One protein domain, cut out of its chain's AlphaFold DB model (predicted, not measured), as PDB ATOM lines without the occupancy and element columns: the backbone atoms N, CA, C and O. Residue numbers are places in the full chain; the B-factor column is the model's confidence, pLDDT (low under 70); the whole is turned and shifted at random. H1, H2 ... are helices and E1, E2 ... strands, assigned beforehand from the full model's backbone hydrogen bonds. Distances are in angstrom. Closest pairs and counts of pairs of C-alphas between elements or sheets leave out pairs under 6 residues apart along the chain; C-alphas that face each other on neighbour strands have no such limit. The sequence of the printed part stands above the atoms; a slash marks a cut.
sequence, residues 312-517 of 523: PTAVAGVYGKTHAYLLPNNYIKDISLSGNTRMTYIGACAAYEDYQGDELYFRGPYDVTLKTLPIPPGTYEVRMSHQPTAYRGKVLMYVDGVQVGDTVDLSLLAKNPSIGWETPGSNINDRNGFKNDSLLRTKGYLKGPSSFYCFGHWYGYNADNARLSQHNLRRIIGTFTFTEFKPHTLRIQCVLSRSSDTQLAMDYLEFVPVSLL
ATOM      1  N   PRO A 312     258.106 225.380 180.752       59.59
ATOM      2  CA  PRO A 312     257.785 223.959 180.836       59.59
ATOM      3  C   PRO A 312     257.841 223.218 179.490       59.59
ATOM      4  O   PRO A 312     257.726 221.998 179.451       59.59
ATOM      5  N   THR A 313     258.002 223.936 178.371       61.31
ATOM      6  CA  THR A 313     258.023 223.361 177.010       61.31
ATOM      7  C   THR A 313     259.413 222.914 176.560       61.31
ATOM      8  O   THR A 313     259.585 222.383 175.462       61.31
ATOM      9  N   ALA A 314     260.429 223.167 177.383       61.56
ATOM     10  CA  ALA A 314     261.806 222.886 177.039       61.56
ATOM     11  C   ALA A 314     262.051 221.373 176.911       61.56
ATOM     12  O   ALA A 314     261.835 220.597 177.842       61.56
ATOM     13  N   VAL A 315     262.535 220.973 175.734       61.34
ATOM     14  CA  VAL A 315     263.078 219.636 175.475       61.34
ATOM     15  C   VAL A 315     264.283 219.404 176.392       61.34
ATOM     16  O   VAL A 315     265.103 220.309 176.575       61.34
ATOM     17  N   ALA A 316     264.401 218.193 176.939       58.47
ATOM     18  CA  ALA A 316     265.535 217.773 177.757       58.47
ATOM     19  C   ALA A 316     266.895 218.180 177.160       58.47
ATOM     20  O   ALA A 316     267.138 218.007 175.964       58.47
ATOM     21  N   GLY A 317     267.800 218.687 178.002       54.00
ATOM     22  CA  GLY A 317     269.188 218.965 177.624       54.00
ATOM     23  C   GLY A 317     269.438 220.290 176.897       54.00
ATOM     24  O   GLY A 317     270.581 220.554 176.523       54.00
ATOM     25  N   VAL A 318     268.429 221.149 176.704       57.50
ATOM     26  CA  VAL A 318     268.652 222.478 176.111       57.50
ATOM     27  C   VAL A 318     269.084 223.479 177.186       57.50
ATOM     28  O   VAL A 318     268.271 223.964 177.977       57.50
ATOM     29  N   TYR A 319     270.381 223.803 177.193       55.09
ATOM     30  CA  TYR A 319     270.977 224.793 178.095       55.09
ATOM     31  C   TYR A 319     270.249 226.144 178.013       55.09
ATOM     32  O   TYR A 319     269.980 226.650 176.922       55.09
ATOM     33  N   GLY A 320     269.928 226.724 179.174       59.16
ATOM     34  CA  GLY A 320     269.244 228.016 179.288       59.16
ATOM     35  C   GLY A 320     267.726 227.980 179.080       59.16
ATOM     36  O   GLY A 320     267.121 229.042 178.949       59.16
ATOM     37  N   LYS A 321     267.105 226.792 179.008       65.31
ATOM     38  CA  LYS A 321     265.640 226.656 178.890       65.31
ATOM     39  C   LYS A 321     264.970 225.935 180.061       65.31
ATOM     40  O   LYS A 321     263.862 226.318 180.401       65.31
ATOM     41  N   THR A 322     265.634 224.962 180.680       73.75
ATOM     42  CA  THR A 322     265.255 224.367 181.975       73.75
ATOM     43  C   THR A 322     266.393 224.619 182.960       73.75
ATOM     44  O   THR A 322     267.559 224.629 182.559       73.75
ATOM     45  N   HIS A 323     266.061 224.804 184.236       84.81
ATOM     46  CA  HIS A 323     267.021 225.110 185.293       84.81
ATOM     47  C   HIS A 323     266.928 224.083 186.420       84.81
ATOM     48  O   HIS A 323     265.839 223.636 186.766       84.81
ATOM     49  N   ALA A 324     268.069 223.728 187.004       90.75
ATOM     50  CA  ALA A 324     268.133 222.956 188.236       90.75
ATOM     51  C   ALA A 324     269.043 223.696 189.211       90.75
ATOM     52  O   ALA A 324     270.164 224.043 188.856       90.75
ATOM     53  N   TYR A 325     268.579 223.935 190.430       93.44
ATOM     54  CA  TYR A 325     269.305 224.721 191.421       93.44
ATOM     55  C   TYR A 325     269.742 223.820 192.560       93.44
ATOM     56  O   TYR A 325     268.893 223.345 193.309       93.44
ATOM     57  N   LEU A 326     271.050 223.612 192.728       94.69
ATOM     58  CA  LEU A 326     271.576 223.002 193.947       94.69
ATOM     59  C   LEU A 326     271.455 224.030 195.075       94.69
ATOM     60  O   LEU A 326     272.212 225.002 195.132       94.69
ATOM     61  N   LEU A 327     270.485 223.821 195.961       95.19
ATOM     62  CA  LEU A 327     270.153 224.750 197.028       95.19
ATOM     63  C   LEU A 327     271.024 224.472 198.265       95.19
ATOM     64  O   LEU A 327     271.069 223.336 198.761       95.19
ATOM     65  N   PRO A 328     271.728 225.489 198.795       92.00
ATOM     66  CA  PRO A 328     272.433 225.376 200.065       92.00
ATOM     67  C   PRO A 328     271.492 224.991 201.209       92.00
ATOM     68  O   PRO A 328     270.297 225.295 201.191       92.00
ATOM     69  N   ASN A 329     272.036 224.335 202.233       87.06
ATOM     70  CA  ASN A 329     271.265 224.066 203.443       87.06
ATOM     71  C   ASN A 329     270.790 225.407 204.036       87.06
ATOM     72  O   ASN A 329     271.561 226.366 204.068       87.06
ATOM     73  N   ASN A 330     269.538 225.466 204.496       88.06
ATOM     74  CA  ASN A 330     268.858 226.673 204.991       88.06
ATOM     75  C   ASN A 330     268.502 227.736 203.930       88.06
ATOM     76  O   ASN A 330     268.025 228.809 204.300       88.06
ATOM     77  N   TYR A 331     268.693 227.466 202.629       94.38
ATOM     78  CA  TYR A 331     268.226 228.375 201.568       94.38
ATOM     79  C   TYR A 331     266.696 228.507 201.552       94.38
ATOM     80  O   TYR A 331     266.169 229.580 201.278       94.38
ATOM     81  N   ILE A 332     265.995 227.420 201.881       95.62
ATOM     82  CA  ILE A 332     264.548 227.391 202.092       95.62
ATOM     83  C   ILE A 332     264.300 227.335 203.599       95.62
ATOM     84  O   ILE A 332     264.759 226.398 204.255       95.62
ATOM     85  N   LYS A 333     263.610 228.336 204.154       93.69
ATOM     86  CA  LYS A 333     263.393 228.492 205.603       93.69
ATOM     87  C   LYS A 333     262.661 227.300 206.228       93.69
ATOM     88  O   LYS A 333     263.006 226.875 207.326       93.69
ATOM     89  N   ASP A 334     261.664 226.779 205.523       95.25
ATOM     90  CA  ASP A 334     260.724 225.775 206.026       95.25
ATOM     91  C   ASP A 334     261.084 224.332 205.613       95.25
ATOM     92  O   ASP A 334     260.271 223.413 205.728       95.25
ATOM     93  N   ILE A 335     262.335 224.121 205.180       96.56
ATOM     94  CA  ILE A 335     262.929 222.798 204.970       96.56
ATOM     95  C   ILE A 335     264.163 222.650 205.857       96.56
ATOM     96  O   ILE A 335     265.153 223.366 205.722       96.56
ATOM     97  N   SER A 336     264.132 221.649 206.731       94.88
ATOM     98  CA  SER A 336     265.281 221.215 207.520       94.88
ATOM     99  C   SER A 336     265.903 219.967 206.907       94.88
ATOM    100  O   SER A 336     265.224 218.972 206.656       94.88
ATOM    101  N   LEU A 337     267.217 220.013 206.696       93.56
ATOM    102  CA  LEU A 337     268.020 218.916 206.162       93.56
ATOM    103  C   LEU A 337     269.036 218.484 207.215       93.56
ATOM    104  O   LEU A 337     269.652 219.334 207.861       93.56
ATOM    105  N   SER A 338     269.270 217.180 207.351       85.88
ATOM    106  CA  SER A 338     270.343 216.666 208.208       85.88
ATOM    107  C   SER A 338     271.361 215.821 207.437       85.88
ATOM    108  O   SER A 338     271.173 215.470 206.269       85.88
ATOM    109  N   GLY A 339     272.505 215.549 208.071       77.12
ATOM    110  CA  GLY A 339     273.601 214.799 207.462       77.12
ATOM    111  C   GLY A 339     274.147 215.448 206.183       77.12
ATOM    112  O   GLY A 339     274.213 216.667 206.057       77.12
ATOM    113  N   ASN A 340     274.535 214.611 205.220       83.81
ATOM    114  CA  ASN A 340     275.057 215.042 203.918       83.81
ATOM    115  C   ASN A 340     273.955 215.167 202.849       83.81
ATOM    116  O   ASN A 340     274.240 215.011 201.658       83.81
ATOM    117  N   THR A 341     272.708 215.414 203.268       91.25
ATOM    118  CA  THR A 341     271.582 215.607 202.349       91.25
ATOM    119  C   THR A 341     271.858 216.787 201.424       91.25
ATOM    120  O   THR A 341     272.221 217.878 201.866       91.25
ATOM    121  N   ARG A 342     271.691 216.565 200.122       91.81
ATOM    122  CA  ARG A 342     271.707 217.618 199.103       91.81
ATOM    123  C   ARG A 342     270.284 217.859 198.643       91.81
ATOM    124  O   ARG A 342     269.573 216.884 198.434       91.81
ATOM    125  N   MET A 343     269.902 219.118 198.486       94.81
ATOM    126  CA  MET A 343     268.596 219.517 197.976       94.81
ATOM    127  C   MET A 343     268.793 220.262 196.666       94.81
ATOM    128  O   MET A 343     269.570 221.214 196.608       94.81
ATOM    129  N   THR A 344     268.067 219.838 195.648       94.75
ATOM    130  CA  THR A 344     268.008 220.476 194.344       94.75
ATOM    131  C   THR A 344     266.546 220.780 194.047       94.75
ATOM    132  O   THR A 344     265.700 219.902 194.200       94.75
ATOM    133  N   TYR A 345     266.238 222.007 193.635       94.75
ATOM    134  CA  TYR A 345     264.965 222.279 192.967       94.75
ATOM    135  C   TYR A 345     265.181 222.107 191.468       94.75
ATOM    136  O   TYR A 345     266.049 222.769 190.891       94.75
ATOM    137  N   ILE A 346     264.439 221.196 190.853       90.50
ATOM    138  CA  ILE A 346     264.513 220.932 189.421       90.50
ATOM    139  C   ILE A 346     263.289 221.585 188.791       90.50
ATOM    140  O   ILE A 346     262.171 221.154 189.032       90.50
ATOM    141  N   GLY A 347     263.506 222.642 188.010       88.25
ATOM    142  CA  GLY A 347     262.432 223.379 187.355       88.25
ATOM    143  C   GLY A 347     261.792 222.604 186.204       88.25
ATOM    144  O   GLY A 347     262.338 221.609 185.716       88.25
ATOM    145  N   ALA A 348     260.653 223.123 185.745       86.12
ATOM    146  CA  ALA A 348     259.774 222.413 184.831       86.12
ATOM    147  C   ALA A 348     260.473 221.935 183.540       86.12
ATOM    148  O   ALA A 348     261.210 222.687 182.890       86.12
ATOM    149  N   CYS A 349     260.232 220.683 183.141       84.56
ATOM    150  CA  CYS A 349     260.823 220.098 181.932       84.56
ATOM    151  C   CYS A 349     259.888 219.108 181.238       84.56
ATOM    152  O   CYS A 349     259.212 218.327 181.898       84.56
ATOM    153  N   ALA A 350     259.931 219.045 179.903       84.31
ATOM    154  CA  ALA A 350     259.147 218.095 179.106       84.31
ATOM    155  C   ALA A 350     259.432 216.610 179.403       84.31
ATOM    156  O   ALA A 350     258.688 215.733 178.967       84.31
ATOM    157  N   ALA A 351     260.550 216.322 180.069       84.38
ATOM    158  CA  ALA A 351     261.050 214.973 180.294       84.38
ATOM    159  C   ALA A 351     260.610 214.335 181.615       84.38
ATOM    160  O   ALA A 351     260.888 213.155 181.828       84.38
ATOM    161  N   TYR A 352     259.947 215.089 182.487       86.75
ATOM    162  CA  TYR A 352     259.516 214.592 183.787       86.75
ATOM    163  C   TYR A 352     258.038 214.212 183.770       86.75
ATOM    164  O   TYR A 352     257.255 214.783 183.018       86.75
ATOM    165  N   GLU A 353     257.666 213.202 184.554       89.44
ATOM    166  CA  GLU A 353     256.271 212.807 184.777       89.44
ATOM    167  C   GLU A 353     255.819 213.324 186.149       89.44
ATOM    168  O   GLU A 353     255.429 212.543 187.023       89.44
ATOM    169  N   ASP A 354     255.953 214.635 186.337       90.56
ATOM    170  CA  ASP A 354     255.634 215.365 187.569       90.56
ATOM    171  C   ASP A 354     254.393 216.228 187.338       90.56
ATOM    172  O   ASP A 354     254.111 216.599 186.194       90.56
ATOM    173  N   TYR A 355     253.652 216.548 188.401       92.00
ATOM    174  CA  TYR A 355     252.360 217.228 188.302       92.00
ATOM    175  C   TYR A 355     252.462 218.525 187.504       92.00
ATOM    176  O   TYR A 355     251.805 218.653 186.472       92.00
ATOM    177  N   GLN A 356     253.357 219.431 187.905       90.50
ATOM    178  CA  GLN A 356     253.624 220.672 187.167       90.50
ATOM    179  C   GLN A 356     254.899 220.621 186.315       90.50
ATOM    180  O   GLN A 356     255.262 221.592 185.637       90.50
ATOM    181  N   GLY A 357     255.507 219.437 186.237       88.50
ATOM    182  CA  GLY A 357     256.716 219.165 185.476       88.50
ATOM    183  C   GLY A 357     258.008 219.507 186.208       88.50
ATOM    184  O   GLY A 357     259.053 219.406 185.569       88.50
ATOM    185  N   ASP A 358     257.944 219.947 187.464       90.19
ATOM    186  CA  ASP A 358     259.053 220.253 188.373       90.19
ATOM    187  C   ASP A 358     259.021 219.376 189.636       90.19
ATOM    188  O   ASP A 358     258.012 218.761 189.963       90.19
ATOM    189  N   GLU A 359     260.142 219.320 190.362       90.69
ATOM    190  CA  GLU A 359     260.229 218.550 191.607       90.69
ATOM    191  C   GLU A 359     261.248 219.128 192.602       90.69
ATOM    192  O   GLU A 359     262.288 219.701 192.239       90.69
ATOM    193  N   LEU A 360     260.985 218.913 193.897       94.19
ATOM    194  CA  LEU A 360     262.028 218.960 194.917       94.19
ATOM    195  C   LEU A 360     262.730 217.616 194.997       94.19
ATOM    196  O   LEU A 360     262.130 216.561 195.218       94.19
ATOM    197  N   TYR A 361     264.047 217.678 194.887       93.81
ATOM    198  CA  TYR A 361     264.857 216.507 194.672       93.81
ATOM    199  C   TYR A 361     266.009 216.450 195.673       93.81
ATOM    200  O   TYR A 361     266.837 217.356 195.771       93.81
ATOM    201  N   PHE A 362     266.073 215.362 196.436       94.25
ATOM    202  CA  PHE A 362     267.036 215.179 197.514       94.25
ATOM    203  C   PHE A 362     267.976 214.014 197.239       94.25
ATOM    204  O   PHE A 362     267.564 212.967 196.734       94.25
ATOM    205  N   ARG A 363     269.250 214.171 197.607       91.31
ATOM    206  CA  ARG A 363     270.298 213.168 197.383       91.31
ATOM    207  C   ARG A 363     271.168 212.900 198.594       91.31
ATOM    208  O   ARG A 363     271.359 213.757 199.455       91.31
ATOM    209  N   GLY A 364     271.762 211.710 198.588       88.50
ATOM    210  CA  GLY A 364     272.603 211.205 199.668       88.50
ATOM    211  C   GLY A 364     271.784 210.455 200.722       88.50
ATOM    212  O   GLY A 364     270.662 210.033 200.437       88.50
ATOM    213  N   PRO A 365     272.328 210.249 201.934       85.44
ATOM    214  CA  PRO A 365     271.598 209.651 203.050       85.44
ATOM    215  C   PRO A 365     270.574 210.662 203.583       85.44
ATOM    216  O   PRO A 365     270.784 211.269 204.631       85.44
ATOM    217  N   TYR A 366     269.530 210.909 202.792       92.25
ATOM    218  CA  TYR A 366     268.622 212.015 203.018       92.25
ATOM    219  C   TYR A 366     267.819 211.835 204.301       92.25
ATOM    220  O   TYR A 366     267.349 210.743 204.624       92.25
ATOM    221  N   ASP A 367     267.636 212.940 205.002       94.56
ATOM    222  CA  ASP A 367     266.705 213.078 206.108       94.56
ATOM    223  C   ASP A 367     266.199 214.516 206.074       94.56
ATOM    224  O   ASP A 367     266.940 215.470 206.340       94.56
ATOM    225  N   VAL A 368     264.962 214.638 205.604       95.94
ATOM    226  CA  VAL A 368     264.334 215.894 205.204       95.94
ATOM    227  C   VAL A 368     263.090 216.066 206.042       95.94
ATOM    228  O   VAL A 368     262.271 215.156 206.093       95.94
ATOM    229  N   THR A 369     262.933 217.226 206.667       97.00
ATOM    230  CA  THR A 369     261.669 217.659 207.267       97.00
ATOM    231  C   THR A 369     261.212 218.916 206.553       97.00
ATOM    232  O   THR A 369     261.947 219.900 206.549       97.00
ATOM    233  N   LEU A 370     260.022 218.889 205.967       96.88
ATOM    234  CA  LEU A 370     259.383 220.069 205.397       96.88
ATOM    235  C   LEU A 370     258.151 220.450 206.207       96.88
ATOM    236  O   LEU A 370     257.515 219.596 206.832       96.88
ATOM    237  N   LYS A 371     257.817 221.734 206.176       97.44
ATOM    238  CA  LYS A 371     256.558 222.268 206.682       97.44
ATOM    239  C   LYS A 371     255.577 222.430 205.520       97.44
ATOM    240  O   LYS A 371     255.956 222.910 204.454       97.44
ATOM    241  N   THR A 372     254.342 221.987 205.709       97.44
ATOM    242  CA  THR A 372     253.267 222.128 204.720       97.44
ATOM    243  C   THR A 372     252.712 223.548 204.743       97.44
ATOM    244  O   THR A 372     252.926 224.284 205.710       97.44
ATOM    245  N   LEU A 373     251.920 223.910 203.734       97.25
ATOM    246  CA  LEU A 373     250.970 225.013 203.887       97.25
ATOM    247  C   LEU A 373     249.975 224.718 205.031       97.25
ATOM    248  O   LEU A 373     249.822 223.550 205.420       97.25
ATOM    249  N   PRO A 374     249.302 225.741 205.588       97.62
ATOM    250  CA  PRO A 374     248.269 225.531 206.588       97.62
ATOM    251  C   PRO A 374     247.140 224.652 206.054       97.62
ATOM    252  O   PRO A 374     246.635 224.892 204.963       97.62
ATOM    253  N   ILE A 375     246.742 223.638 206.818       98.06
ATOM    254  CA  ILE A 375     245.653 222.727 206.457       98.06
ATOM    255  C   ILE A 375     244.448 223.044 207.345       98.06
ATOM    256  O   ILE A 375     244.635 223.176 208.557       98.06
ATOM    257  N   PRO A 376     243.230 223.180 206.785       97.31
ATOM    258  CA  PRO A 376     242.030 223.399 207.583       97.31
ATOM    259  C   PRO A 376     241.777 222.273 208.603       97.31
ATOM    260  O   PRO A 376     242.228 221.140 208.404       97.31
ATOM    261  N   PRO A 377     241.024 222.538 209.688       96.81
ATOM    262  CA  PRO A 377     240.601 221.496 210.613       96.81
ATOM    263  C   PRO A 377     239.758 220.431 209.907       96.81
ATOM    264  O   PRO A 377     238.841 220.737 209.150       96.81
ATOM    265  N   GLY A 378     240.016 219.164 210.206       97.31
ATOM    266  CA  GLY A 378     239.309 218.056 209.582       97.31
ATOM    267  C   GLY A 378     240.022 216.727 209.773       97.31
ATOM    268  O   GLY A 378     241.069 216.640 210.412       97.31
ATOM    269  N   THR A 379     239.437 215.663 209.223       98.38
ATOM    270  CA  THR A 379     240.082 214.346 209.164       98.38
ATOM    271  C   THR A 379     240.413 214.017 207.719       98.38
ATOM    272  O   THR A 379     239.512 213.940 206.881       98.38
ATOM    273  N   TYR A 380     241.697 213.803 207.446       98.50
ATOM    274  CA  TYR A 380     242.237 213.666 206.099       98.50
ATOM    275  C   TYR A 380     243.006 212.359 205.948       98.50
ATOM    276  O   TYR A 380     243.793 211.988 206.819       98.50
ATOM    277  N   GLU A 381     242.834 211.684 204.814       98.19
ATOM    278  CA  GLU A 381     243.864 210.787 204.300       98.19
ATOM    279  C   GLU A 381     244.945 211.639 203.630       98.19
ATOM    280  O   GLU A 381     244.677 212.353 202.662       98.19
ATOM    281  N   VAL A 382     246.161 211.572 204.168       98.19
ATOM    282  CA  VAL A 382     247.318 212.306 203.651       98.19
ATOM    283  C   VAL A 382     248.103 211.398 202.719       98.19
ATOM    284  O   VAL A 382     248.415 210.248 203.057       98.19
ATOM    285  N   ARG A 383     248.429 211.913 201.536       97.50
ATOM    286  CA  ARG A 383     249.138 211.171 200.493       97.50
ATOM    287  C   ARG A 383     250.299 211.978 199.948       97.50
ATOM    288  O   ARG A 383     250.287 213.204 199.965       97.50
ATOM    289  N   MET A 384     251.274 211.260 199.417       96.44
ATOM    290  CA  MET A 384     252.436 211.836 198.756       96.44
ATOM    291  C   MET A 384     252.631 211.170 197.403       96.44
ATOM    292  O   MET A 384     252.566 209.938 197.302       96.44
ATOM    293  N   SER A 385     252.882 211.971 196.373       94.81
ATOM    294  CA  SER A 385     253.316 211.443 195.085       94.81
ATOM    295  C   SER A 385     254.729 210.878 195.186       94.81
ATOM    296  O   SER A 385     255.572 211.366 195.937       94.81
ATOM    297  N   HIS A 386     255.012 209.809 194.448       90.88
ATOM    298  CA  HIS A 386     256.391 209.413 194.226       90.88
ATOM    299  C   HIS A 386     256.557 208.707 192.886       90.88
ATOM    300  O   HIS A 386     255.728 207.893 192.467       90.88
ATOM    301  N   GLN A 387     257.705 208.956 192.267       91.38
ATOM    302  CA  GLN A 387     258.153 208.225 191.094       91.38
ATOM    303  C   GLN A 387     259.159 207.138 191.494       91.38
ATOM    304  O   GLN A 387     260.283 207.454 191.924       91.38
ATOM    305  N   PRO A 388     258.797 205.844 191.408       91.06
ATOM    306  CA  PRO A 388     259.720 204.769 191.719       91.06
ATOM    307  C   PRO A 388     260.839 204.642 190.687       91.06
ATOM    308  O   PRO A 388     260.607 204.530 189.483       91.06
ATOM    309  N   THR A 389     262.074 204.571 191.183       89.00
ATOM    310  CA  THR A 389     263.273 204.287 190.385       89.00
ATOM    311  C   THR A 389     264.250 203.432 191.190       89.00
ATOM    312  O   THR A 389     264.212 203.409 192.422       89.00
ATOM    313  N   ALA A 390     265.189 202.769 190.509       88.38
ATOM    314  CA  ALA A 390     266.243 201.986 191.166       88.38
ATOM    315  C   ALA A 390     267.176 202.829 192.065       88.38
ATOM    316  O   ALA A 390     267.917 202.275 192.874       88.38
ATOM    317  N   TYR A 391     267.131 204.159 191.940       90.12
ATOM    318  CA  TYR A 391     267.924 205.094 192.734       90.12
ATOM    319  C   TYR A 391     267.251 205.500 194.055       90.12
ATOM    320  O   TYR A 391     267.889 206.112 194.915       90.12
ATOM    321  N   ARG A 392     265.968 205.163 194.247       91.50
ATOM    322  CA  ARG A 392     265.263 205.400 195.513       91.50
ATOM    323  C   ARG A 392     265.650 204.350 196.562       91.50
ATOM    324  O   ARG A 392     266.262 203.324 196.266       91.50
ATOM    325  N   GLY A 393     265.297 204.621 197.814       90.75
ATOM    326  CA  GLY A 393     265.617 203.769 198.957       90.75
ATOM    327  C   GLY A 393     264.385 203.332 199.738       90.75
ATOM    328  O   GLY A 393     263.246 203.641 199.383       90.75
ATOM    329  N   LYS A 394     264.642 202.626 200.838       94.56
ATOM    330  CA  LYS A 394     263.647 202.437 201.883       94.56
ATOM    331  C   LYS A 394     263.660 203.617 202.843       94.56
ATOM    332  O   LYS A 394     264.740 204.059 203.246       94.56
ATOM    333  N   VAL A 395     262.478 204.069 203.240       95.75
ATOM    334  CA  VAL A 395     262.287 205.271 204.052       95.75
ATOM    335  C   VAL A 395     261.397 205.024 205.260       95.75
ATOM    336  O   VAL A 395     260.507 204.176 205.219       95.75
ATOM    337  N   LEU A 396     261.617 205.812 206.308       96.94
ATOM    338  CA  LEU A 396     260.649 206.061 207.371       96.94
ATOM    339  C   LEU A 396     260.000 207.422 207.136       96.94
ATOM    340  O   LEU A 396     260.670 208.365 206.708       96.94
ATOM    341  N   MET A 397     258.709 207.515 207.432       97.62
ATOM    342  CA  MET A 397     257.938 208.751 207.343       97.62
ATOM    343  C   MET A 397     257.501 209.175 208.743       97.62
ATOM    344  O   MET A 397     257.250 208.326 209.601       97.62
ATOM    345  N   TYR A 398     257.396 210.481 208.967       98.12
ATOM    346  CA  TYR A 398     256.870 211.052 210.201       98.12
ATOM    347  C   TYR A 398     255.941 212.216 209.878       98.12
ATOM    348  O   TYR A 398     256.252 213.019 208.998       98.12
ATOM    349  N   VAL A 399     254.848 212.326 210.627       98.19
ATOM    350  CA  VAL A 399     253.937 213.474 210.604       98.19
ATOM    351  C   VAL A 399     253.945 214.090 211.996       98.19
ATOM    352  O   VAL A 399     253.780 213.373 212.982       98.19
ATOM    353  N   ASP A 400     254.221 215.390 212.089       97.25
ATOM    354  CA  ASP A 400     254.333 216.120 213.365       97.25
ATOM    355  C   ASP A 400     255.286 215.456 214.373       97.25
ATOM    356  O   ASP A 400     255.037 215.369 215.573       97.25
ATOM    357  N   GLY A 401     256.412 214.957 213.850       96.25
ATOM    358  CA  GLY A 401     257.462 214.293 214.626       96.25
ATOM    359  C   GLY A 401     257.144 212.854 215.049       96.25
ATOM    360  O   GLY A 401     258.015 212.191 215.616       96.25
ATOM    361  N   VAL A 402     255.952 212.339 214.744       97.12
ATOM    362  CA  VAL A 402     255.535 210.968 215.069       97.12
ATOM    363  C   VAL A 402     255.746 210.063 213.861       97.12
ATOM    364  O   VAL A 402     255.279 210.379 212.771       97.12
ATOM    365  N   GLN A 403     256.446 208.937 214.039       97.19
ATOM    366  CA  GLN A 403     256.650 207.966 212.958       97.19
ATOM    367  C   GLN A 403     255.308 207.376 212.522       97.19
ATOM    368  O   GLN A 403     254.501 206.973 213.361       97.19
ATOM    369  N   VAL A 404     255.099 207.274 211.213       95.56
ATOM    370  CA  VAL A 404     253.873 206.733 210.627       95.56
ATOM    371  C   VAL A 404     254.182 205.451 209.863       95.56
ATOM    372  O   VAL A 404     255.008 205.430 208.951       95.56
ATOM    373  N   GLY A 405     253.512 204.371 210.263       91.75
ATOM    374  CA  GLY A 405     253.660 203.053 209.655       91.75
ATOM    375  C   GLY A 405     255.067 202.448 209.744       91.75
ATOM    376  O   GLY A 405     255.949 202.902 210.483       91.75
ATOM    377  N   ASP A 406     255.238 201.377 208.973       92.38
ATOM    378  CA  ASP A 406     256.513 200.694 208.773       92.38
ATOM    379  C   ASP A 406     257.320 201.327 207.633       92.38
ATOM    380  O   ASP A 406     256.837 202.143 206.848       92.38
ATOM    381  N   THR A 407     258.565 200.880 207.499       94.69
ATOM    382  CA  THR A 407     259.460 201.254 206.405       94.69
ATOM    383  C   THR A 407     258.830 201.036 205.020       94.69
ATOM    384  O   THR A 407     258.457 199.914 204.666       94.69
ATOM    385  N   VAL A 408     258.820 202.079 204.185       94.06
ATOM    386  CA  VAL A 408     258.298 202.059 202.807       94.06
ATOM    387  C   VAL A 408     259.447 201.963 201.807       94.06
ATOM    388  O   VAL A 408     260.439 202.671 201.925       94.06
ATOM    389  N   ASP A 409     259.326 201.104 200.798       94.19
ATOM    390  CA  ASP A 409     260.321 200.955 199.734       94.19
ATOM    391  C   ASP A 409     259.916 201.748 198.486       94.19
ATOM    392  O   ASP A 409     259.103 201.289 197.684       94.19
ATOM    393  N   LEU A 410     260.493 202.942 198.319       94.38
ATOM    394  CA  LEU A 410     260.157 203.851 197.218       94.38
ATOM    395  C   LEU A 410     260.812 203.457 195.886       94.38
ATOM    396  O   LEU A 410     260.583 204.114 194.875       94.38
ATOM    397  N   SER A 411     261.639 202.406 195.861       92.94
ATOM    398  CA  SER A 411     262.317 201.955 194.634       92.94
ATOM    399  C   SER A 411     261.501 200.968 193.802       92.94
ATOM    400  O   SER A 411     261.842 200.683 192.653       92.94
ATOM    401  N   LEU A 412     260.434 200.413 194.380       93.81
ATOM    402  CA  LEU A 412     259.622 199.399 193.725       93.81
ATOM    403  C   LEU A 412     258.720 200.045 192.674       93.81
ATOM    404  O   LEU A 412     257.836 200.830 193.003       93.81
ATOM    405  N   LEU A 413     258.922 199.670 191.409       92.38
ATOM    406  CA  LEU A 413     257.992 200.004 190.329       92.38
ATOM    407  C   LEU A 413     256.589 199.480 190.645       92.38
ATOM    408  O   LEU A 413     256.445 198.420 191.259       92.38
ATOM    409  N   ALA A 414     255.561 200.162 190.140       93.38
ATOM    410  CA  ALA A 414     254.167 199.857 190.455       93.38
ATOM    411  C   ALA A 414     253.772 198.391 190.191       93.38
ATOM    412  O   ALA A 414     253.045 197.782 190.978       93.38
ATOM    413  N   LYS A 415     254.300 197.787 189.117       93.06
ATOM    414  CA  LYS A 415     254.035 196.384 188.748       93.06
ATOM    415  C   LYS A 415     254.666 195.350 189.686       93.06
ATOM    416  O   LYS A 415     254.441 194.155 189.501       93.06
ATOM    417  N   ASN A 416     255.481 195.756 190.663       95.50
ATOM    418  CA  ASN A 416     256.032 194.817 191.634       95.50
ATOM    419  C   ASN A 416     254.882 194.060 192.334       95.50
ATOM    420  O   ASN A 416     253.954 194.721 192.798       95.50
ATOM    421  N   PRO A 417     254.927 192.720 192.479       94.31
ATOM    422  CA  PRO A 417     253.823 191.948 193.062       94.31
ATOM    423  C   PRO A 417     253.387 192.398 194.466       94.31
ATOM    424  O   PRO A 417     252.214 192.269 194.825       94.31
ATOM    425  N   SER A 418     254.311 192.958 195.257       93.19
ATOM    426  CA  SER A 418     253.985 193.509 196.578       93.19
ATOM    427  C   SER A 418     253.041 194.713 196.486       93.19
ATOM    428  O   SER A 418     252.104 194.791 197.276       93.19
ATOM    429  N   ILE A 419     253.190 195.562 195.463       95.94
ATOM    430  CA  ILE A 419     252.277 196.671 195.147       95.94
ATOM    431  C   ILE A 419     251.070 196.119 194.374       95.94
ATOM    432  O   ILE A 419     249.943 196.172 194.857       95.94
ATOM    433  N   GLY A 420     251.299 195.453 193.242       94.88
ATOM    434  CA  GLY A 420     250.256 194.790 192.453       94.88
ATOM    435  C   GLY A 420     249.436 195.748 191.593       94.88
ATOM    436  O   GLY A 420     248.246 195.524 191.396       94.88
ATOM    437  N   TRP A 421     250.050 196.827 191.108       96.12
ATOM    438  CA  TRP A 421     249.418 197.715 190.139       96.12
ATOM    439  C   TRP A 421     249.232 196.994 188.803       96.12
ATOM    440  O   TRP A 421     250.151 196.341 188.302       96.12
ATOM    441  N   GLU A 422     248.057 197.160 188.208       95.44
ATOM    442  CA  GLU A 422     247.745 196.715 186.853       95.44
ATOM    443  C   GLU A 422     247.431 197.929 185.983       95.44
ATOM    444  O   GLU A 422     246.777 198.873 186.431       95.44
ATOM    445  N   THR A 423     247.867 197.894 184.722       94.38
ATOM    446  CA  THR A 423     247.525 198.937 183.752       94.38
ATOM    447  C   THR A 423     246.012 198.918 183.524       94.38
ATOM    448  O   THR A 423     245.496 197.875 183.096       94.38
ATOM    449  N   PRO A 424     245.282 200.023 183.769       92.56
ATOM    450  CA  PRO A 424     243.874 200.116 183.393       92.56
ATOM    451  C   PRO A 424     243.668 199.707 181.928       92.56
ATOM    452  O   PRO A 424     244.473 200.029 181.059       92.56
ATOM    453  N   GLY A 425     242.625 198.925 181.658       91.56
ATOM    454  CA  GLY A 425     242.332 198.373 180.334       91.56
ATOM    455  C   GLY A 425     242.993 197.027 180.020       91.56
ATOM    456  O   GLY A 425     242.511 196.332 179.128       91.56
ATOM    457  N   SER A 426     244.034 196.614 180.756       92.25
ATOM    458  CA  SER A 426     244.725 195.335 180.504       92.25
ATOM    459  C   SER A 426     243.948 194.102 180.988       92.25
ATOM    460  O   SER A 426     244.102 193.014 180.433       92.25
ATOM    461  N   ASN A 427     243.080 194.269 181.988       93.56
ATOM    462  CA  ASN A 427     242.252 193.208 182.549       93.56
ATOM    463  C   ASN A 427     240.815 193.312 182.021       93.56
ATOM    464  O   ASN A 427     240.094 194.259 182.328       93.56
ATOM    465  N   ILE A 428     240.362 192.311 181.260       93.31
ATOM    466  CA  ILE A 428     239.016 192.306 180.664       93.31
ATOM    467  C   ILE A 428     237.889 192.343 181.714       93.31
ATOM    468  O   ILE A 428     236.819 192.884 181.445       93.31
ATOM    469  N   ASN A 429     238.141 191.825 182.923       94.88
ATOM    470  CA  ASN A 429     237.178 191.768 184.031       94.88
ATOM    471  C   ASN A 429     237.248 192.987 184.972       94.88
ATOM    472  O   ASN A 429     236.494 193.056 185.954       94.88
ATOM    473  N   ASP A 430     238.170 193.914 184.697       94.50
ATOM    474  CA  ASP A 430     238.366 195.181 185.406       94.50
ATOM    475  C   ASP A 430     238.911 196.251 184.445       94.50
ATOM    476  O   ASP A 430     239.979 196.829 184.641       94.50
ATOM    477  N   ARG A 431     238.184 196.494 183.349       92.50
ATOM    478  CA  ARG A 431     238.675 197.331 182.244       92.50
ATOM    479  C   ARG A 431     239.003 198.768 182.665       92.50
ATOM    480  O   ARG A 431     239.907 199.363 182.097       92.50
ATOM    481  N   ASN A 432     238.326 199.302 183.679       90.44
ATOM    482  CA  ASN A 432     238.600 200.643 184.212       90.44
ATOM    483  C   ASN A 432     239.647 200.643 185.346       90.44
ATOM    484  O   ASN A 432     240.116 201.705 185.757       90.44
ATOM    485  N   GLY A 433     240.040 199.462 185.839       93.44
ATOM    486  CA  GLY A 433     241.023 199.296 186.909       93.44
ATOM    487  C   GLY A 433     240.496 199.567 188.322       93.44
ATOM    488  O   GLY A 433     241.310 199.735 189.226       93.44
ATOM    489  N   PHE A 434     239.176 199.627 188.535       92.62
ATOM    490  CA  PHE A 434     238.565 199.996 189.821       92.62
ATOM    491  C   PHE A 434     238.754 198.927 190.906       92.62
ATOM    492  O   PHE A 434     238.967 199.253 192.079       92.62
ATOM    493  N   LYS A 435     238.717 197.638 190.537       94.19
ATOM    494  CA  LYS A 435     239.025 196.559 191.493       94.19
ATOM    495  C   LYS A 435     240.502 196.601 191.868       94.19
ATOM    496  O   LYS A 435     240.838 196.449 193.042       94.19
ATOM    497  N   ASN A 436     241.378 196.851 190.893       96.00
ATOM    498  CA  ASN A 436     242.799 197.032 191.154       96.00
ATOM    499  C   ASN A 436     243.076 198.283 192.009       96.00
ATOM    500  O   ASN A 436     243.903 198.209 192.909       96.00
ATOM    501  N   ASP A 437     242.367 199.400 191.802       94.50
ATOM    502  CA  ASP A 437     242.462 200.588 192.669       94.50
ATOM    503  C   ASP A 437     242.089 200.263 194.118       94.50
ATOM    504  O   ASP A 437     242.833 200.598 195.041       94.50
ATOM    505  N   SER A 438     240.984 199.537 194.311       92.88
ATOM    506  CA  SER A 438     240.549 199.086 195.638       92.88
ATOM    507  C   SER A 438     241.622 198.219 196.308       92.88
ATOM    508  O   SER A 438     241.946 198.422 197.476       92.88
ATOM    509  N   LEU A 439     242.233 197.290 195.561       94.75
ATOM    510  CA  LEU A 439     243.320 196.445 196.060       94.75
ATOM    511  C   LEU A 439     244.575 197.255 196.409       94.75
ATOM    512  O   LEU A 439     245.156 197.040 197.474       94.75
ATOM    513  N   LEU A 440     244.997 198.182 195.545       95.81
ATOM    514  CA  LEU A 440     246.149 199.050 195.803       95.81
ATOM    515  C   LEU A 440     245.966 199.828 197.105       95.81
ATOM    516  O   LEU A 440     246.891 199.887 197.920       95.81
ATOM    517  N   ARG A 441     244.753 200.336 197.345       94.56
ATOM    518  CA  ARG A 441     244.434 201.087 198.557       94.56
ATOM    519  C   ARG A 441     244.658 200.265 199.823       94.56
ATOM    520  O   ARG A 441     245.282 200.760 200.756       94.56
ATOM    521  N   THR A 442     244.254 198.989 199.833       93.56
ATOM    522  CA  THR A 442     244.503 198.082 200.979       93.56
ATOM    523  C   THR A 442     245.989 197.878 201.283       93.56
ATOM    524  O   THR A 442     246.350 197.492 202.391       93.56
ATOM    525  N   LYS A 443     246.862 198.167 200.314       94.00
ATOM    526  CA  LYS A 443     248.322 198.093 200.432       94.00
ATOM    527  C   LYS A 443     248.971 199.462 200.687       94.00
ATOM    528  O   LYS A 443     250.198 199.569 200.753       94.00
ATOM    529  N   GLY A 444     248.165 200.514 200.829       94.69
ATOM    530  CA  GLY A 444     248.611 201.888 201.045       94.69
ATOM    531  C   GLY A 444     249.096 202.595 199.775       94.69
ATOM    532  O   GLY A 444     249.925 203.496 199.870       94.69
ATOM    533  N   TYR A 445     248.644 202.176 198.591       95.94
ATOM    534  CA  TYR A 445     248.998 202.803 197.316       95.94
ATOM    535  C   TYR A 445     247.753 203.239 196.545       95.94
ATOM    536  O   TYR A 445     246.697 202.622 196.640       95.94
ATOM    537  N   LEU A 446     247.894 204.271 195.722       95.94
ATOM    538  CA  LEU A 446     246.986 204.570 194.623       95.94
ATOM    539  C   LEU A 446     247.812 204.730 193.343       95.94
ATOM    540  O   LEU A 446     249.023 204.970 193.385       95.94
ATOM    541  N   LYS A 447     247.150 204.610 192.191       95.69
ATOM    542  CA  LYS A 447     247.753 205.003 190.910       95.69
ATOM    543  C   LYS A 447     248.038 206.504 190.905       95.69
ATOM    544  O   LYS A 447     247.382 207.252 191.643       95.69
ATOM    545  N   GLY A 448     248.956 206.930 190.040       95.12
ATOM    546  CA  GLY A 448     249.089 208.338 189.695       95.12
ATOM    547  C   GLY A 448     247.758 208.949 189.217       95.12
ATOM    548  O   GLY A 448     246.809 208.208 188.926       95.12
ATOM    549  N   PRO A 449     247.649 210.279 189.172       94.88
ATOM    550  CA  PRO A 449     246.437 210.959 188.748       94.88
ATOM    551  C   PRO A 449     246.300 210.960 187.223       94.88
ATOM    552  O   PRO A 449     247.292 210.885 186.498       94.88
ATOM    553  N   SER A 450     245.077 211.021 186.695       94.69
ATOM    554  CA  SER A 450     244.883 211.139 185.241       94.69
ATOM    555  C   SER A 450     245.056 212.565 184.709       94.69
ATOM    556  O   SER A 450     245.011 212.749 183.495       94.69
ATOM    557  N   SER A 451     245.246 213.561 185.585       94.12
ATOM    558  CA  SER A 451     245.275 214.978 185.210       94.12
ATOM    559  C   SER A 451     246.534 215.440 184.479       94.12
ATOM    560  O   SER A 451     246.520 216.526 183.898       94.12
ATOM    561  N   PHE A 452     247.613 214.653 184.498       93.62
ATOM    562  CA  PHE A 452     248.880 215.040 183.886       93.62
ATOM    563  C   PHE A 452     249.644 213.867 183.258       93.62
ATOM    564  O   PHE A 452     249.328 212.695 183.495       93.62
ATOM    565  N   TYR A 453     250.644 214.186 182.435       92.00
ATOM    566  CA  TYR A 453     251.482 213.220 181.724       92.00
ATOM    567  C   TYR A 453     252.849 213.794 181.339       92.00
ATOM    568  O   TYR A 453     252.993 214.997 181.149       92.00
ATOM    569  N   CYS A 454     253.836 212.916 181.126       89.75
ATOM    570  CA  CYS A 454     255.116 213.296 180.529       89.75
ATOM    571  C   CYS A 454     254.987 213.420 179.003       89.75
ATOM    572  O   CYS A 454     255.142 212.441 178.269       89.75
ATOM    573  N   PHE A 455     254.740 214.630 178.501       85.56
ATOM    574  CA  PHE A 455     254.503 214.841 177.067       85.56
ATOM    575  C   PHE A 455     255.733 214.648 176.173       85.56
ATOM    576  O   PHE A 455     255.599 214.446 174.965       85.56
ATOM    577  N   GLY A 456     256.940 214.712 176.736       82.62
ATOM    578  CA  GLY A 456     258.155 214.415 175.989       82.62
ATOM    579  C   GLY A 456     258.449 212.916 175.855       82.62
ATOM    580  O   GLY A 456     259.325 212.563 175.069       82.62
ATOM    581  N   HIS A 457     257.759 212.048 176.609       81.81
ATOM    582  CA  HIS A 457     257.976 210.595 176.629       81.81
ATOM    583  C   HIS A 457     259.442 210.179 176.865       81.81
ATOM    584  O   HIS A 457     259.978 209.253 176.249       81.81
ATOM    585  N   TRP A 458     260.124 210.893 177.765       76.56
ATOM    586  CA  TRP A 458     261.513 210.615 178.133       76.56
ATOM    587  C   TRP A 458     261.594 209.536 179.210       76.56
ATOM    588  O   TRP A 458     260.598 209.161 179.816       76.56
ATOM    589  N   TYR A 459     262.794 208.989 179.422       75.94
ATOM    590  CA  TYR A 459     263.089 208.015 180.486       75.94
ATOM    591  C   TYR A 459     262.208 206.749 180.504       75.94
ATOM    592  O   TYR A 459     262.217 205.997 181.476       75.94
ATOM    593  N   GLY A 460     261.510 206.461 179.398       74.94
ATOM    594  CA  GLY A 460     260.593 205.326 179.277       74.94
ATOM    595  C   GLY A 460     259.162 205.614 179.745       74.94
ATOM    596  O   GLY A 460     258.359 204.679 179.796       74.94
ATOM    597  N   TYR A 461     258.827 206.872 180.045       81.06
ATOM    598  CA  TYR A 461     257.477 207.336 180.381       81.06
ATOM    599  C   TYR A 461     256.579 207.378 179.132       81.06
ATOM    600  O   TYR A 461     256.239 208.429 178.597       81.06
ATOM    601  N   ASN A 462     256.199 206.201 178.640       79.31
ATOM    602  CA  ASN A 462     255.367 206.029 177.443       79.31
ATOM    603  C   ASN A 462     253.896 205.763 177.802       79.31
ATOM    604  O   ASN A 462     253.279 204.849 177.255       79.31
ATOM    605  N   ALA A 463     253.365 206.497 178.780       87.25
ATOM    606  CA  ALA A 463     251.980 206.384 179.225       87.25
ATOM    607  C   ALA A 463     251.176 207.617 178.796       87.25
ATOM    608  O   ALA A 463     251.709 208.725 178.788       87.25
ATOM    609  N   ASP A 464     249.889 207.434 178.482       90.88
ATOM    610  CA  ASP A 464     249.029 208.562 178.091       90.88
ATOM    611  C   ASP A 464     248.754 209.513 179.267       90.88
ATOM    612  O   ASP A 464     248.366 210.653 179.053       90.88
ATOM    613  N   ASN A 465     248.920 209.050 180.512       93.81
ATOM    614  CA  ASN A 465     248.879 209.856 181.732       93.81
ATOM    615  C   ASN A 465     249.528 209.123 182.910       93.81
ATOM    616  O   ASN A 465     249.756 207.909 182.855       93.81
ATOM    617  N   ALA A 466     249.766 209.851 184.003       94.56
ATOM    618  CA  ALA A 466     250.412 209.316 185.196       94.56
ATOM    619  C   ALA A 466     249.629 208.151 185.836       94.56
ATOM    620  O   ALA A 466     250.229 207.221 186.375       94.56
ATOM    621  N   ARG A 467     248.295 208.104 185.705       94.62
ATOM    622  CA  ARG A 467     247.486 206.947 186.135       94.62
ATOM    623  C   ARG A 467     247.823 205.658 185.382       94.62
ATOM    624  O   ARG A 467     247.733 204.573 185.965       94.62
ATOM    625  N   LEU A 468     248.190 205.758 184.104       94.25
ATOM    626  CA  LEU A 468     248.603 204.631 183.259       94.25
ATOM    627  C   LEU A 468     250.102 204.318 183.367       94.25
ATOM    628  O   LEU A 468     250.565 203.326 182.795       94.25
ATOM    629  N   SER A 469     250.856 205.119 184.114       93.19
ATOM    630  CA  SER A 469     252.289 204.943 184.282       93.19
ATOM    631  C   SER A 469     252.621 204.034 185.459       93.19
ATOM    632  O   SER A 469     252.193 204.234 186.593       93.19
ATOM    633  N   GLN A 470     253.481 203.045 185.213       91.94
ATOM    634  CA  GLN A 470     254.077 202.243 186.288       91.94
ATOM    635  C   GLN A 470     255.156 203.005 187.083       91.94
ATOM    636  O   GLN A 470     255.706 202.460 188.047       91.94
ATOM    637  N   HIS A 471     255.486 204.218 186.631       92.50
ATOM    638  CA  HIS A 471     256.478 205.118 187.206       92.50
ATOM    639  C   HIS A 471     255.847 206.265 187.996       92.50
ATOM    640  O   HIS A 471     256.582 207.119 188.474       92.50
ATOM    641  N   ASN A 472     254.526 206.260 188.201       93.75
ATOM    642  CA  ASN A 472     253.857 207.243 189.042       93.75
ATOM    643  C   ASN A 472     252.876 206.558 190.003       93.75
ATOM    644  O   ASN A 472     251.967 205.822 189.605       93.75
ATOM    645  N   LEU A 473     253.090 206.774 191.298       95.12
ATOM    646  CA  LEU A 473     252.256 206.252 192.372       95.12
ATOM    647  C   LEU A 473     251.959 207.355 193.377       95.12
ATOM    648  O   LEU A 473     252.753 208.270 193.586       95.12
ATOM    649  N   ARG A 474     250.842 207.198 194.083       96.25
ATOM    650  CA  ARG A 474     250.566 207.938 195.312       96.25
ATOM    651  C   ARG A 474     250.678 206.983 196.488       96.25
ATOM    652  O   ARG A 474     250.043 205.926 196.499       96.25
ATOM    653  N   ARG A 475     251.493 207.335 197.478       96.06
ATOM    654  CA  ARG A 475     251.611 206.601 198.738       96.06
ATOM    655  C   ARG A 475     250.645 207.199 199.751       96.06
ATOM    656  O   ARG A 475     250.725 208.392 200.028       96.06
ATOM    657  N   ILE A 476     249.785 206.370 200.342       97.12
ATOM    658  CA  ILE A 476     249.021 206.759 201.534       97.12
ATOM    659  C   ILE A 476     250.001 206.796 202.705       97.12
ATOM    660  O   ILE A 476     250.607 205.776 203.045       97.12
ATOM    661  N   ILE A 477     250.168 207.979 203.291       97.69
ATOM    662  CA  ILE A 477     250.980 208.180 204.494       97.69
ATOM    663  C   ILE A 477     250.184 207.706 205.715       97.69
ATOM    664  O   ILE A 477     250.705 206.973 206.552       97.69
ATOM    665  N   GLY A 478     248.910 208.090 205.788       96.81
ATOM    666  CA  GLY A 478     248.005 207.708 206.865       96.81
ATOM    667  C   GLY A 478     246.750 208.574 206.898       96.81
ATOM    668  O   GLY A 478     246.546 209.423 206.030       96.81
ATOM    669  N   THR A 479     245.926 208.362 207.921       97.81
ATOM    670  CA  THR A 479     244.752 209.187 208.214       97.81
ATOM    671  C   THR A 479     244.998 209.969 209.496       97.81
ATOM    672  O   THR A 479     245.358 209.378 210.513       97.81
ATOM    673  N   PHE A 480     244.798 211.284 209.447       98.06
ATOM    674  CA  PHE A 480     245.089 212.198 210.550       98.06
ATOM    675  C   PHE A 480     243.902 213.123 210.794       98.06
ATOM    676  O   PHE A 480     243.225 213.532 209.852       98.06
ATOM    677  N   THR A 481     243.665 213.463 212.060       98.00
ATOM    678  CA  THR A 481     242.689 214.479 212.457       98.00
ATOM    679  C   THR A 481     243.443 215.717 212.917       98.00
ATOM    680  O   THR A 481     244.164 215.670 213.914       98.00
ATOM    681  N   PHE A 482     243.262 216.820 212.200       97.12
ATOM    682  CA  PHE A 482     243.807 218.129 212.534       97.12
ATOM    683  C   PHE A 482     242.707 218.976 213.175       97.12
ATOM    684  O   PHE A 482     241.605 219.084 212.643       97.12
ATOM    685  N   THR A 483     242.978 219.539 214.351       95.81
ATOM    686  CA  THR A 483     241.978 220.275 215.148       95.81
ATOM    687  C   THR A 483     242.040 221.786 214.961       95.81
ATOM    688  O   THR A 483     241.162 222.494 215.440       95.81
ATOM    689  N   GLU A 484     243.082 222.285 214.304       94.62
ATOM    690  CA  GLU A 484     243.368 223.707 214.126       94.62
ATOM    691  C   GLU A 484     243.773 223.941 212.673       94.62
ATOM    692  O   GLU A 484     244.413 223.073 212.079       94.62
ATOM    693  N   PHE A 485     243.432 225.110 212.125       96.94
ATOM    694  CA  PHE A 485     243.907 225.516 210.806       96.94
ATOM    695  C   PHE A 485     245.386 225.867 210.942       96.94
ATOM    696  O   PHE A 485     245.724 226.947 211.414       96.94
ATOM    697  N   LYS A 486     246.297 224.952 210.617       97.12
ATOM    698  CA  LYS A 486     247.728 225.214 210.807       97.12
ATOM    699  C   LYS A 486     248.608 224.376 209.895       97.12
ATOM    700  O   LYS A 486     248.162 223.369 209.352       97.12
ATOM    701  N   PRO A 487     249.861 224.796 209.692       97.69
ATOM    702  CA  PRO A 487     250.822 223.983 208.970       97.69
ATOM    703  C   PRO A 487     251.272 222.781 209.807       97.69
ATOM    704  O   PRO A 487     251.385 222.869 211.034       97.69
ATOM    705  N   HIS A 488     251.596 221.689 209.121       97.81
ATOM    706  CA  HIS A 488     252.090 220.441 209.699       97.81
ATOM    707  C   HIS A 488     253.496 220.133 209.191       97.81
ATOM    708  O   HIS A 488     253.974 220.739 208.231       97.81
ATOM    709  N   THR A 489     254.186 219.194 209.832       98.19
ATOM    710  CA  THR A 489     255.516 218.755 209.383       98.19
ATOM    711  C   THR A 489     255.474 217.350 208.804       98.19
ATOM    712  O   THR A 489     254.899 216.442 209.404       98.19
ATOM    713  N   LEU A 490     256.126 217.166 207.657       97.69
ATOM    714  CA  LEU A 490     256.377 215.866 207.041       97.69
ATOM    715  C   LEU A 490     257.883 215.623 207.021       97.69
ATOM    716  O   LEU A 490     258.631 216.383 206.402       97.69
ATOM    717  N   ARG A 491     258.330 214.549 207.675       97.25
ATOM    718  CA  ARG A 491     259.728 214.109 207.637       97.25
ATOM    719  C   ARG A 491     259.865 212.786 206.905       97.25
ATOM    720  O   ARG A 491     259.128 211.847 207.187       97.25
ATOM    721  N   ILE A 492     260.848 212.699 206.015       96.50
ATOM    722  CA  ILE A 492     261.198 211.483 205.283       96.50
ATOM    723  C   ILE A 492     262.678 211.203 205.495       96.50
ATOM    724  O   ILE A 492     263.545 211.996 205.125       96.50
ATOM    725  N   GLN A 493     262.956 210.044 206.078       95.69
ATOM    726  CA  GLN A 493     264.297 209.608 206.429       95.69
ATOM    727  C   GLN A 493     264.661 208.356 205.638       95.69
ATOM    728  O   GLN A 493     263.987 207.331 205.745       95.69
ATOM    729  N   CYS A 494     265.757 208.404 204.884       94.19
ATOM    730  CA  CYS A 494     266.332 207.222 204.258       94.19
ATOM    731  C   CYS A 494     266.913 206.286 205.324       94.19
ATOM    732  O   CYS A 494     267.771 206.687 206.111       94.19
ATOM    733  N   VAL A 495     266.484 205.023 205.324       94.12
ATOM    734  CA  VAL A 495     267.001 203.984 206.235       94.12
ATOM    735  C   VAL A 495     267.745 202.869 205.513       94.12
ATOM    736  O   VAL A 495     268.557 202.173 206.119       94.12
ATOM    737  N   LEU A 496     267.504 202.696 204.212       91.00
ATOM    738  CA  LEU A 496     268.282 201.787 203.381       91.00
ATOM    739  C   LEU A 496     268.401 202.336 201.969       91.00
ATOM    740  O   LEU A 496     267.407 202.479 201.258       91.00
ATOM    741  N   SER A 497     269.634 202.545 201.533       86.31
ATOM    742  CA  SER A 497     269.914 202.841 200.140       86.31
ATOM    743  C   SER A 497     270.007 201.569 199.289       86.31
ATOM    744  O   SER A 497     270.491 200.534 199.749       86.31
ATOM    745  N   ARG A 498     269.577 201.667 198.027       81.00
ATOM    746  CA  ARG A 498     269.775 200.642 196.989       81.00
ATOM    747  C   ARG A 498     270.748 201.050 195.887       81.00
ATOM    748  O   ARG A 498     270.985 200.273 194.970       81.00
ATOM    749  N   SER A 499     271.316 202.246 195.984       83.00
ATOM    750  CA  SER A 499     272.198 202.814 194.973       83.00
ATOM    751  C   SER A 499     273.287 203.656 195.628       83.00
ATOM    752  O   SER A 499     273.043 204.368 196.601       83.00
ATOM    753  N   SER A 500     274.486 203.657 195.045       80.50
ATOM    754  CA  SER A 500     275.536 204.619 195.412       80.50
ATOM    755  C   SER A 500     275.091 206.073 195.232       80.50
ATOM    756  O   SER A 500     275.674 206.976 195.822       80.50
ATOM    757  N   ASP A 501     274.046 206.284 194.433       84.06
ATOM    758  CA  ASP A 501     273.346 207.544 194.298       84.06
ATOM    759  C   ASP A 501     271.915 207.431 194.831       84.06
ATOM    760  O   ASP A 501     270.998 207.047 194.109       84.06
ATOM    761  N   THR A 502     271.742 207.695 196.123       90.00
ATOM    762  CA  THR A 502     270.447 207.574 196.806       90.00
ATOM    763  C   THR A 502     269.637 208.843 196.608       90.00
ATOM    764  O   THR A 502     270.139 209.925 196.912       90.00
ATOM    765  N   GLN A 503     268.402 208.709 196.130       92.19
ATOM    766  CA  GLN A 503     267.577 209.838 195.705       92.19
ATOM    767  C   GLN A 503     266.184 209.799 196.362       92.19
ATOM    768  O   GLN A 503     265.628 208.725 196.601       92.19
ATOM    769  N   LEU A 504     265.580 210.966 196.572       93.50
ATOM    770  CA  LEU A 504     264.170 211.176 196.922       93.50
ATOM    771  C   LEU A 504     263.621 212.295 196.038       93.50
ATOM    772  O   LEU A 504     264.306 213.285 195.821       93.50
ATOM    773  N   ALA A 505     262.423 212.095 195.512       92.44
ATOM    774  CA  ALA A 505     261.682 213.085 194.747       92.44
ATOM    775  C   ALA A 505     260.385 213.373 195.472       92.44
ATOM    776  O   ALA A 505     259.751 212.442 195.981       92.44
ATOM    777  N   MET A 506     260.032 214.646 195.522       93.19
ATOM    778  CA  MET A 506     258.816 215.148 196.128       93.19
ATOM    779  C   MET A 506     258.206 216.165 195.167       93.19
ATOM    780  O   MET A 506     258.808 217.206 194.912       93.19
ATOM    781  N   ASP A 507     257.030 215.832 194.649       94.06
ATOM    782  CA  ASP A 507     256.329 216.608 193.624       94.06
ATOM    783  C   ASP A 507     255.058 217.240 194.230       94.06
ATOM    784  O   ASP A 507     255.047 218.440 194.489       94.06
ATOM    785  N   TYR A 508     254.064 216.450 194.663       96.38
ATOM    786  CA  TYR A 508     252.869 216.980 195.341       96.38
ATOM    787  C   TYR A 508     252.457 216.186 196.589       96.38
ATOM    788  O   TYR A 508     252.731 214.987 196.736       96.38
ATOM    789  N   LEU A 509     251.732 216.870 197.480       97.81
ATOM    790  CA  LEU A 509     250.986 216.273 198.590       97.81
ATOM    791  C   LEU A 509     249.482 216.376 198.341       97.81
ATOM    792  O   LEU A 509     249.009 217.319 197.712       97.81
ATOM    793  N   GLU A 510     248.724 215.414 198.865       98.06
ATOM    794  CA  GLU A 510     247.262 215.472 198.886       98.06
ATOM    795  C   GLU A 510     246.740 215.372 200.317       98.06
ATOM    796  O   GLU A 510     247.133 214.475 201.067       98.06
ATOM    797  N   PHE A 511     245.792 216.245 200.649       98.25
ATOM    798  CA  PHE A 511     244.967 216.164 201.849       98.25
ATOM    799  C   PHE A 511     243.534 215.889 201.407       98.25
ATOM    800  O   PHE A 511     242.867 216.769 200.863       98.25
ATOM    801  N   VAL A 512     243.071 214.650 201.588       98.12
ATOM    802  CA  VAL A 512     241.744 214.220 201.126       98.12
ATOM    803  C   VAL A 512     240.825 214.010 202.323       98.12
ATOM    804  O   VAL A 512     241.080 213.085 203.099       98.12
ATOM    805  N   PRO A 513     239.759 214.815 202.490       97.81
ATOM    806  CA  PRO A 513     238.761 214.576 203.523       97.81
ATOM    807  C   PRO A 513     238.252 213.137 203.464       97.81
ATOM    808  O   PRO A 513     237.917 212.628 202.391       97.81
ATOM    809  N   VAL A 514     238.182 212.463 204.614       97.44
ATOM    810  CA  VAL A 514     237.812 211.036 204.656       97.44
ATOM    811  C   VAL A 514     236.410 210.752 204.104       97.44
ATOM    812  O   VAL A 514     236.145 209.650 203.634       97.44
ATOM    813  N   SER A 515     235.529 211.755 204.111       95.38
ATOM    814  CA  SER A 515     234.192 211.699 203.515       95.38
ATOM    815  C   SER A 515     234.198 211.582 201.988       95.38
ATOM    816  O   SER A 515     233.197 211.156 201.422       95.38
ATOM    817  N   LEU A 516     235.300 211.936 201.318       95.31
ATOM    818  CA  LEU A 516     235.407 211.907 199.858       95.31
ATOM    819  C   LEU A 516     236.066 210.637 199.326       95.31
ATOM    820  O   LEU A 516     236.094 210.440 198.119       95.31
ATOM    821  N   LEU A 517     236.615 209.769 200.177       92.94
ATOM    822  CA  LEU A 517     237.484 208.673 199.724       92.94
ATOM    823  C   LEU A 517     236.799 207.675 198.781       92.94
ATOM    824  O   LEU A 517     237.494 207.017 198.006       92.94
TER     825      LEU A 517
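Overview. This is residues 312 to 517 of the 523 residues of an uncharacterized protein of Bacteroidales bacterium (UniProt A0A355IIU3). What does the model look like? It is a rough strand sandwich: the strongly twisted sheet E2 E5 E11 E7 E8 makes one side, and two smaller sheets, E1 E3 E4 E12 and E9 E10 E6 E13, make the other, joined where E12 runs on into E13. H1 sits beside the E9 edge of the last sheet. What is the make-up? The 206 printed residues hold thirteen named strands and one named helix, in the order E1 to E8, H1, E9 to E13; the three sheets, in the orders just named, are antiparallel, and the class is mostly strand, with 92 residues in named elements, under half. The whole is compact, with a radius of gyration of the C-alphas of 17.1 A and spans of 51 by 47 by 31 A.

Along the chain. Which residues make the largest sheet? They are E2, 335 to 337; E5, 367 to 375, 23.2 A long; E11, 486 to 496, 32.0 A, from (247.728, 225.214, 210.807) to (268.282, 201.787, 203.381); E7, 394 to 399; and E8, 402 to 409, which bends by 64 degrees at residue 405. Where are the others? E1 is 324 to 327, beginning at (268.133, 222.956, 188.236), E3 342 to 346, E4 359 to 363 and E12 503 to 506. E9 is 445 to 447, E10 473 to 482, 24.9 A, E6 378 to 386, 24.5 A, E13 508 to 513, and H1 434 to 442, 12.8 A.

Arrangement. How is the largest sheet paired? N 370 and O 490 of E5 and E11 are 2.9 A apart, N 398 and O 491 of E7 and E11 2.8 A, both within hydrogen-bond range. How do the sheets meet? The closest C-alphas of E8 and E10, Val 404 and Ile 477, are 6.9 A apart; E12 and E13 meet only through their link, at 49 degrees. How are the smaller sheets paired? Within hydrogen-bond range are N 344 and O 361 of the hairpin E3 and E4, 2.8 A, and N 382 and O 478 of E6 and E10, 2.9 A. Where is H1? It is at the sheet's level, with a height of 1.2 A over the sheet E9 E10 E6 E13; Leu 440 and Leu 446 are its closest C-alphas to E9, 5.7 A, and every O i to N i+4 pair in H1 is within hydrogen-bond range.

Size, cuts and confidence. How large is it? The two C-alphas farthest apart, of Asn 330 and Ile 428, are 51.6 A apart. Which links are long? Those from E3 to E4, E8 to H1 and E9 to E10; the printed part has no cut. Where is confidence low? Residues 312 to 321 are under 70; the mean pLDDT of the printed part is 91.2.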